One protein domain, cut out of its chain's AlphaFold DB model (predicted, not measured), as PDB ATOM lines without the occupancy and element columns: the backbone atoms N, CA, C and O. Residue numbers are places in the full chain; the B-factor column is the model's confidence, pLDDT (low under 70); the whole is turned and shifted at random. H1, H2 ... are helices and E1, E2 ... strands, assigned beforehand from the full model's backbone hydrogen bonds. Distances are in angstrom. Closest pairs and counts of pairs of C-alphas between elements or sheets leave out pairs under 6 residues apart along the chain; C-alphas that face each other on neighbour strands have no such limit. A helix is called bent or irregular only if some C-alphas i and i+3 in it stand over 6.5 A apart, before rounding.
ATOM      1  N   ARG A   3      30.129 -29.345  84.161       88.25
ATOM      2  CA  ARG A   3      28.915 -28.929  84.869       88.25
ATOM      3  C   ARG A   3      28.992 -29.371  86.319       88.25
ATOM      4  O   ARG A   3      29.180 -30.555  86.583       88.25
ATOM      5  N   VAL A   4      28.822 -28.417  87.219       87.25
ATOM      6  CA  VAL A   4      28.687 -28.630  88.657       87.25
ATOM      7  C   VAL A   4      27.206 -28.494  88.979       87.25
ATOM      8  O   VAL A   4      26.574 -27.534  88.543       87.25
ATOM      9  N   PHE A   5      26.637 -29.459  89.690       85.94
ATOM     10  CA  PHE A   5      25.232 -29.430  90.090       85.94
ATOM     11  C   PHE A   5      25.088 -29.935  91.520       85.94
ATOM     12  O   PHE A   5      25.876 -30.773  91.964       85.94
ATOM     13  N   PHE A   6      24.070 -29.437  92.217       82.69
ATOM     14  CA  PHE A   6      23.686 -29.938  93.529       82.69
ATOM     15  C   PHE A   6      22.554 -30.959  93.368       82.69
ATOM     16  O   PHE A   6      21.510 -30.613  92.814       82.69
ATOM     17  N   PRO A   7      22.729 -32.218  93.807       80.31
ATOM     18  CA  PRO A   7      21.702 -33.248  93.637       80.31
ATOM     19  C   PRO A   7      20.412 -32.903  94.395       80.31
ATOM     20  O   PRO A   7      19.323 -33.110  93.866       80.31
ATOM     21  N   ASP A   8      20.548 -32.291  95.570       79.44
ATOM     22  CA  ASP A   8      19.444 -31.836  96.424       79.44
ATOM     23  C   ASP A   8      18.825 -30.507  95.953       79.44
ATOM     24  O   ASP A   8      17.853 -30.014  96.502       79.44
ATOM     25  N   ALA A   9      19.369 -29.879  94.914       77.62
ATOM     26  CA  ALA A   9      18.779 -28.687  94.321       77.62
ATOM     27  C   ALA A   9      19.125 -28.664  92.829       77.62
ATOM     28  O   ALA A   9      20.065 -27.979  92.433       77.62
ATOM     29  N   PRO A  10      18.383 -29.390  91.969       77.62
ATOM     30  CA  PRO A  10      18.732 -29.547  90.553       77.62
ATOM     31  C   PRO A  10      18.754 -28.233  89.757       77.62
ATOM     32  O   PRO A  10      19.350 -28.165  88.681       77.62
ATOM     33  N   CYS A  11      18.091 -27.192  90.269       79.56
ATOM     34  CA  CYS A  11      18.133 -25.837  89.723       79.56
ATOM     35  C   CYS A  11      19.427 -25.084  90.068       79.56
ATOM     36  O   CYS A  11      19.717 -24.061  89.446       79.56
ATOM     37  N   LEU A  12      20.201 -25.583  91.034       85.06
ATOM     38  CA  LEU A  12      21.424 -24.975  91.520       85.06
ATOM     39  C   LEU A  12      22.658 -25.693  90.974       85.06
ATOM     40  O   LEU A  12      22.833 -26.909  91.081       85.06
ATOM     41  N   GLY A  13      23.559 -24.902  90.412       89.88
ATOM     42  CA  GLY A  13      24.803 -25.384  89.849       89.88
ATOM     43  C   GLY A  13      25.542 -24.279  89.120       89.88
ATOM     44  O   GLY A  13      25.113 -23.126  89.099       89.88
ATOM     45  N   ASP A  14      26.646 -24.654  88.493       91.94
ATOM     46  CA  ASP A  14      27.420 -23.762  87.644       91.94
ATOM     47  C   ASP A  14      27.985 -24.529  86.445       91.94
ATOM     48  O   ASP A  14      28.195 -25.745  86.465       91.94
ATOM     49  N   SER A  15      28.214 -23.802  85.360       94.31
ATOM     50  CA  SER A  15      28.854 -24.316  84.163       94.31
ATOM     51  C   SER A  15      30.238 -23.713  84.019       94.31
ATOM     52  O   SER A  15      30.387 -22.538  83.692       94.31
ATOM     53  N   ILE A  16      31.251 -24.548  84.214       94.75
ATOM     54  CA  ILE A  16      32.647 -24.144  84.165       94.75
ATOM     55  C   ILE A  16      33.197 -24.370  82.759       94.75
ATOM     56  O   ILE A  16      33.116 -25.454  82.167       94.75
ATOM     57  N   THR A  17      33.782 -23.321  82.206       96.50
ATOM     58  CA  THR A  17      34.468 -23.332  80.916       96.50
ATOM     59  C   THR A  17      35.937 -22.990  81.104       96.50
ATOM     60  O   THR A  17      36.341 -22.509  82.159       96.50
ATOM     61  N   VAL A  18      36.748 -23.282  80.092       96.00
ATOM     62  CA  VAL A  18      38.133 -22.816  80.039       96.00
ATOM     63  C   VAL A  18      38.171 -21.628  79.091       96.00
ATOM     64  O   VAL A  18      37.660 -21.718  77.973       96.00
ATOM     65  N   ALA A  19      38.743 -20.522  79.547       94.75
ATOM     66  CA  ALA A  19      38.880 -19.296  78.775       94.75
ATOM     67  C   ALA A  19      40.302 -18.745  78.901       94.75
ATOM     68  O   ALA A  19      41.007 -19.028  79.870       94.75
ATOM     69  N   ALA A  20      40.727 -17.963  77.910       93.50
ATOM     70  CA  ALA A  20      41.961 -17.201  78.024       93.50
ATOM     71  C   ALA A  20      41.785 -16.132  79.114       93.50
ATOM     72  O   ALA A  20      40.789 -15.405  79.117       93.50
ATOM     73  N   GLY A  21      42.738 -16.066  80.037       86.31
ATOM     74  CA  GLY A  21      42.816 -15.065  81.094       86.31
ATOM     75  C   GLY A  21      44.240 -14.533  81.218       86.31
ATOM     76  O   GLY A  21      45.089 -14.789  80.360       86.31
ATOM     77  N   ASP A  22      44.510 -13.785  82.283       85.50
ATOM     78  CA  ASP A  22      45.835 -13.202  82.484       85.50
ATOM     79  C   ASP A  22      46.889 -14.296  82.720       85.50
ATOM     80  O   ASP A  22      46.721 -15.175  83.566       85.50
ATOM     81  N   GLY A  23      47.958 -14.293  81.926       87.31
ATOM     82  CA  GLY A  23      49.045 -15.268  82.055       87.31
ATOM     83  C   GLY A  23      48.717 -16.721  81.674       87.31
ATOM     84  O   GLY A  23      49.545 -17.594  81.932       87.31
ATOM     85  N   GLY A  24      47.568 -17.024  81.050       92.75
ATOM     86  CA  GLY A  24      47.296 -18.377  80.547       92.75
ATOM     87  C   GLY A  24      45.823 -18.763  80.440       92.75
ATOM     88  O   GLY A  24      44.942 -17.929  80.237       92.75
ATOM     89  N   TRP A  25      45.555 -20.064  80.549       96.44
ATOM     90  CA  TRP A  25      44.201 -20.617  80.557       96.44
ATOM     91  C   TRP A  25      43.627 -20.618  81.969       96.44
ATOM     92  O   TRP A  25      44.313 -20.996  82.918       96.44
ATOM     93  N   TRP A  26      42.368 -20.212  82.090       97.06
ATOM     94  CA  TRP A  26      41.658 -20.080  83.357       97.06
ATOM     95  C   TRP A  26      40.338 -20.835  83.334       97.06
ATOM     96  O   TRP A  26      39.656 -20.904  82.307       97.06
ATOM     97  N   TYR A  27      39.948 -21.338  84.500       96.00
ATOM     98  CA  TYR A  27      38.584 -21.765  84.754       96.00
ATOM     99  C   TYR A  27      37.682 -20.544  84.898       96.00
ATOM    100  O   TYR A  27      37.982 -19.617  85.652       96.00
ATOM    101  N   ARG A  28      36.566 -20.560  84.179       96.19
ATOM    102  CA  ARG A  28      35.586 -19.480  84.138       96.19
ATOM    103  C   ARG A  28      34.199 -20.027  84.439       96.19
ATOM    104  O   ARG A  28      33.777 -20.990  83.793       96.19
ATOM    105  N   SER A  29      33.495 -19.398  85.369       94.38
ATOM    106  CA  SER A  29      32.100 -19.713  85.694       94.38
ATOM    107  C   SER A  29      31.134 -19.261  84.591       94.38
ATOM    108  O   SER A  29      31.475 -18.476  83.693       94.38
ATOM    109  N   SER A  30      29.879 -19.699  84.686       93.19
ATOM    110  CA  SER A  30      28.814 -19.215  83.801       93.19
ATOM    111  C   SER A  30      28.527 -17.722  83.983       93.19
ATOM    112  O   SER A  30      28.110 -17.064  83.029       93.19
ATOM    113  N   THR A  31      28.829 -17.167  85.162       90.38
ATOM    114  CA  THR A  31      28.693 -15.730  85.456       90.38
ATOM    115  C   THR A  31      29.746 -14.878  84.744       90.38
ATOM    116  O   THR A  31      29.617 -13.658  84.692       90.38
ATOM    117  N   GLY A  32      30.773 -15.507  84.160       91.69
ATOM    118  CA  GLY A  32      31.891 -14.820  83.514       91.69
ATOM    119  C   GLY A  32      33.073 -14.550  84.442       91.69
ATOM    120  O   GLY A  32      34.099 -14.063  83.974       91.69
ATOM    121  N   GLU A  33      32.955 -14.896  85.721       92.00
ATOM    122  CA  GLU A  33      34.021 -14.746  86.704       92.00
ATOM    123  C   GLU A  33      35.171 -15.723  86.430       92.00
ATOM    124  O   GLU A  33      34.966 -16.902  86.123       92.00
ATOM    125  N   LEU A  34      36.402 -15.219  86.538       93.81
ATOM    126  CA  LEU A  34      37.611 -16.029  86.455       93.81
ATOM    127  C   LEU A  34      37.910 -16.624  87.829       93.81
ATOM    128  O   LEU A  34      38.242 -15.917  88.778       93.81
ATOM    129  N   LEU A  35      37.803 -17.945  87.914       93.75
ATOM    130  CA  LEU A  35      37.930 -18.687  89.158       93.75
ATOM    131  C   LEU A  35      39.402 -18.872  89.504       93.75
ATOM    132  O   LEU A  35      39.862 -18.320  90.489       93.75
ATOM    133  N   ALA A  36      40.167 -19.589  88.690       95.56
ATOM    134  CA  ALA A  36      41.598 -19.781  88.917       95.56
ATOM    135  C   ALA A  36      42.312 -20.150  87.608       95.56
ATOM    136  O   ALA A  36      41.648 -20.611  86.668       95.56
ATOM    137  N   PRO A  37      43.644 -19.989  87.530       95.25
ATOM    138  CA  PRO A  37      44.432 -20.571  86.451       95.25
ATOM    139  C   PRO A  37      44.216 -22.087  86.383       95.25
ATOM    140  O   PRO A  37      44.073 -22.744  87.411       95.25
ATOM    141  N   CYS A  38      44.266 -22.682  85.191       94.06
ATOM    142  CA  CYS A  38      44.086 -24.131  85.032       94.06
ATOM    143  C   CYS A  38      45.177 -24.978  85.711       94.06
ATOM    144  O   CYS A  38      44.999 -26.182  85.868       94.06
ATOM    145  N   ALA A  39      46.293 -24.361  86.108       93.38
ATOM    146  CA  ALA A  39      47.339 -24.998  86.904       93.38
ATOM    147  C   ALA A  39      46.951 -25.190  88.383       93.38
ATOM    148  O   ALA A  39      47.613 -25.957  89.073       93.38
ATOM    149  N   ASP A  40      45.896 -24.519  88.861       94.44
ATOM    150  CA  ASP A  40      45.444 -24.559  90.254       94.44
ATOM    151  C   ASP A  40      43.956 -24.939  90.322       94.44
ATOM    152  O   ASP A  40      43.047 -24.106  90.409       94.44
ATOM    153  N   MET A  41      43.705 -26.243  90.198       93.38
ATOM    154  CA  MET A  41      42.354 -26.803  90.211       93.38
ATOM    155  C   MET A  41      41.704 -26.696  91.593       93.38
ATOM    156  O   MET A  41      40.508 -26.420  91.675       93.38
ATOM    157  N   ASP A  42      42.471 -26.872  92.668       95.31
ATOM    158  CA  ASP A  42      41.954 -26.820  94.038       95.31
ATOM    159  C   ASP A  42      41.419 -25.425  94.379       95.31
ATOM    160  O   ASP A  42      40.322 -25.290  94.934       95.31
ATOM    161  N   LEU A  43      42.123 -24.367  93.953       94.56
ATOM    162  CA  LEU A  43      41.628 -22.999  94.089       94.56
ATOM    163  C   LEU A  43      40.337 -22.770  93.290       94.56
ATOM    164  O   LEU A  43      39.424 -22.097  93.778       94.56
ATOM    165  N   ALA A  44      40.235 -23.335  92.082       94.06
ATOM    166  CA  ALA A  44      39.021 -23.242  91.273       94.06
ATOM    167  C   ALA A  44      37.824 -23.902  91.972       94.06
ATOM    168  O   ALA A  44      36.746 -23.309  92.023       94.06
ATOM    169  N   VAL A  45      38.028 -25.096  92.540       92.25
ATOM    170  CA  VAL A  45      37.008 -25.821  93.311       92.25
ATOM    171  C   VAL A  45      36.568 -24.989  94.510       92.25
ATOM    172  O   VAL A  45      35.377 -24.730  94.657       92.25
ATOM    173  N   SER A  46      37.516 -24.488  95.309       93.69
ATOM    174  CA  SER A  46      37.199 -23.664  96.478       93.69
ATOM    175  C   SER A  46      36.361 -22.437  96.105       93.69
ATOM    176  O   SER A  46      35.374 -22.152  96.780       93.69
ATOM    177  N   ARG A  47      36.718 -21.724  95.030       94.06
ATOM    178  CA  ARG A  47      36.000 -20.510  94.606       94.06
ATOM    179  C   ARG A  47      34.605 -20.808  94.067       94.06
ATOM    180  O   ARG A  47      33.675 -20.076  94.396       94.06
ATOM    181  N   VAL A  48      34.436 -21.890  93.305       92.25
ATOM    182  CA  VAL A  48      33.108 -22.352  92.862       92.25
ATOM    183  C   VAL A  48      32.227 -22.694  94.056       92.25
ATOM    184  O   VAL A  48      31.083 -22.250  94.115       92.25
ATOM    185  N   THR A  49      32.756 -23.441  95.028       89.19
ATOM    186  CA  THR A  49      32.007 -23.794  96.235       89.19
ATOM    187  C   THR A  49      31.599 -22.543  97.009       89.19
ATOM    188  O   THR A  49      30.425 -22.401  97.329       89.19
ATOM    189  N   THR A  50      32.514 -21.593  97.231       90.69
ATOM    190  CA  THR A  50      32.199 -20.321  97.906       90.69
ATOM    191  C   THR A  50      31.155 -19.495  97.149       90.69
ATOM    192  O   THR A  50      30.259 -18.927  97.771       90.69
ATOM    193  N   ALA A  51      31.225 -19.437  95.817       88.62
ATOM    194  CA  ALA A  51      30.245 -18.710  95.007       88.62
ATOM    195  C   ALA A  51      28.834 -19.318  95.110       88.62
ATOM    196  O   ALA A  51      27.832 -18.596  95.077       88.62
ATOM    197  N   LEU A  52      28.754 -20.643  95.255       86.75
ATOM    198  CA  LEU A  52      27.496 -21.380  95.359       86.75
ATOM    199  C   LEU A  52      26.964 -21.456  96.801       86.75
ATOM    200  O   LEU A  52      25.755 -21.577  96.978       86.75
ATOM    201  N   ASP A  53      27.813 -21.290  97.818       87.75
ATOM    202  CA  ASP A  53      27.495 -21.448  99.248       87.75
ATOM    203  C   ASP A  53      26.245 -20.678  99.704       87.75
ATOM    204  O   ASP A  53      25.328 -21.232 100.324       87.75
ATOM    205  N   ARG A  54      26.135 -19.406  99.295       83.06
ATOM    206  CA  ARG A  54      24.975 -18.562  99.629       83.06
ATOM    207  C   ARG A  54      23.658 -19.124  99.085       83.06
ATOM    208  O   ARG A  54      22.604 -18.956  99.692       83.06
ATOM    209  N   TRP A  55      23.713 -19.759  97.918       82.88
ATOM    210  CA  TRP A  55      22.542 -20.283  97.229       82.88
ATOM    211  C   TRP A  55      22.171 -21.670  97.738       82.88
ATOM    212  O   TRP A  55      20.986 -21.962  97.854       82.88
ATOM    213  N   ILE A  56      23.164 -22.486  98.104       80.75
ATOM    214  CA  ILE A  56      22.952 -23.777  98.774       80.75
ATOM    215  C   ILE A  56      22.220 -23.544 100.096       80.75
ATOM    216  O   ILE A  56      21.204 -24.182 100.359       80.75
ATOM    217  N   SER A  57      22.678 -22.569 100.889       81.25
ATOM    218  CA  SER A  57      22.050 -22.211 102.168       81.25
ATOM    219  C   SER A  57      20.592 -21.756 102.000       81.25
ATOM    220  O   SER A  57      19.713 -22.147 102.771       81.25
ATOM    221  N   ALA A  58      20.312 -20.964 100.959       79.44
ATOM    222  CA  ALA A  58      18.956 -20.524 100.640       79.44
ATOM    223  C   ALA A  58      18.060 -21.676 100.147       79.44
ATOM    224  O   ALA A  58      16.899 -21.760 100.541       79.44
ATOM    225  N   ALA A  59      18.595 -22.577  99.319       74.62
ATOM    226  CA  ALA A  59      17.864 -23.731  98.800       74.62
ATOM    227  C   ALA A  59      17.552 -24.765  99.894       74.62
ATOM    228  O   ALA A  59      16.434 -25.270  99.948       74.62
ATOM    229  N   GLY A  60      18.490 -25.019 100.814       69.31
ATOM    230  CA  GLY A  60      18.253 -25.884 101.976       69.31
ATOM    231  C   GLY A  60      17.151 -25.344 102.893       69.31
ATOM    232  O   GLY A  60      16.307 -26.101 103.357       69.31
ATOM    233  N   SER A  61      17.090 -24.020 103.071       58.78
ATOM    234  CA  SER A  61      16.021 -23.365 103.843       58.78
ATOM    235  C   SER A  61      14.655 -23.409 103.137       58.78
ATOM    236  O   SER A  61      13.620 -23.400 103.797       58.78
ATOM    237  N   PHE A  62      14.635 -23.446 101.798       54.34
ATOM    238  CA  PHE A  62      13.405 -23.521 101.002       54.34
ATOM    239  C   PHE A  62      12.720 -24.890 101.124       54.34
ATOM    240  O   PHE A  62      11.497 -24.954 101.204       54.34
ATOM    241  N   TRP A  63      13.492 -25.975 101.211       52.19
ATOM    242  CA  TRP A  63      12.940 -27.320 101.404       52.19
ATOM    243  C   TRP A  63      12.408 -27.594 102.811       52.19
ATOM    244  O   TRP A  63      11.475 -28.380 102.949       52.19
ATOM    245  N   GLU A  64      12.918 -26.917 103.840       55.41
ATOM    246  CA  GLU A  64      12.354 -27.013 105.197       55.41
ATOM    247  C   GLU A  64      10.999 -26.283 105.313       55.41
ATOM    248  O   GLU A  64      10.166 -26.644 106.141       55.41
ATOM    249  N   ALA A  65      10.751 -25.272 104.471       52.22
ATOM    250  CA  ALA A  65       9.523 -24.475 104.499       52.22
ATOM    251  C   ALA A  65       8.348 -25.093 103.713       52.22
ATOM    252  O   ALA A  65       7.198 -24.784 104.013       52.22
ATOM    253  N   ASP A  66       8.617 -25.959 102.731       49.81
ATOM    254  CA  ASP A  66       7.596 -26.597 101.873       49.81
ATOM    255  C   ASP A  66       7.129 -27.970 102.418       49.81
ATOM    256  O   ASP A  66       6.391 -28.707 101.765       49.81
ATOM    257  N   GLY A  67       7.583 -28.333 103.624       54.47
ATOM    258  CA  GLY A  67       7.312 -29.603 104.306       54.47
ATOM    259  C   GLY A  67       6.602 -29.463 105.658       54.47
ATOM    260  O   GLY A  67       6.938 -30.199 106.584       54.47
TER     261      GLY A  67
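What this domain is: This is residues 3 to 67 of the 68 residues of an uncharacterized protein of Actinomadura sp. NAK00032 (UniProt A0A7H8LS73). This is a long, narrow rod: a curled antiparallel sheet in which the long strand E2 pairs with E1 over one part and with E3 over another, and a bent helix H1 that runs lengthwise over it. The arm H1a packs on one face of the sheet, with more of its close C-alpha pairs to E4 than to any other strand, and H1b only grazes the sheet with its residues 55 to 63, on the way to the rod's end at Gly 67. The printed part has 65 residues, with the named elements E1, E2, E3, E4 and H1 along the chain; the sheet's order is E1 - E2 - E3 - E4, all antiparallel, and the class is mixed, helices and strands. The whole is loose, with a radius of gyration of the C-alphas of 13.8 A and spans of 49 by 16 by 16 A.

How they stand to each other: Begin with the sheet, a meander, each strand the antiparallel neighbour of the one before: E1 at residues 3 to 6, E2 at 9 to 21, E3 at 24 to 28 and E4 at 34 to 37. It is only just strongly twisted, with C-alphas up to 4.1 A off its best plane. Look along E2, which bends by 53 degrees at residue 18: the pairing is staggered, with E1 beside residues 9 to 15 and E3 beside residues 17 to 21. In the hairpin E1 and E2, N 4 and O 14 are 2.8 A apart, within hydrogen-bond range. In the hairpin E2 and E3, N 19 and O 26 are at 2.9 A. In the hairpin E3 and E4, N 27 and O 36 are at 2.8 A. E1 is apart from E3 and E4. Helix H1, residues 41 to 65, was assigned as one helix by its hydrogen bonds but is bent, C-alphas 51 and 54 being 7.0 A apart; its arms H1a, 41 to 51, and H1b, 54 to 65, stand at a steep tilt of 49 degrees. H1a is on one face of the sheet, in two layers, a helix over a sheet; its closest C-alphas to E4 are Ala 44 and Ala 36, 4.9 A apart. H1b only grazes the sheet with residues 55 to 63; its closest C-alphas to E2 are Ala 59 and Ala 9, 6.7 A apart. Every O i to N i+4 pair is within hydrogen-bond range in H1a, and 7 of 8 in H1b.

Where its parts are: Find C-alpha 9 at (18.779, -28.687, 94.321); from there E2 runs 30.6 A to C-alpha 21 at (42.816, -15.065, 81.094). E1 is 10.2 A long, E3 12.3 A and E4 8.2 A. H1a covers 15.3 A, and H1b covers 17.2 A, ending at C-alpha 65 at (9.523, -24.475, 104.499).

The domain as a whole: The C-alphas farthest apart are those of Gly 23 and Gly 67, at 49.4 A. The printed part has no cut, and the links E1 to E2, E2 to E3, E3 to E4 and E4 to H1 are tight. The mean pLDDT of the printed part is 85.5; look for values under 70 at residues 60 to 67.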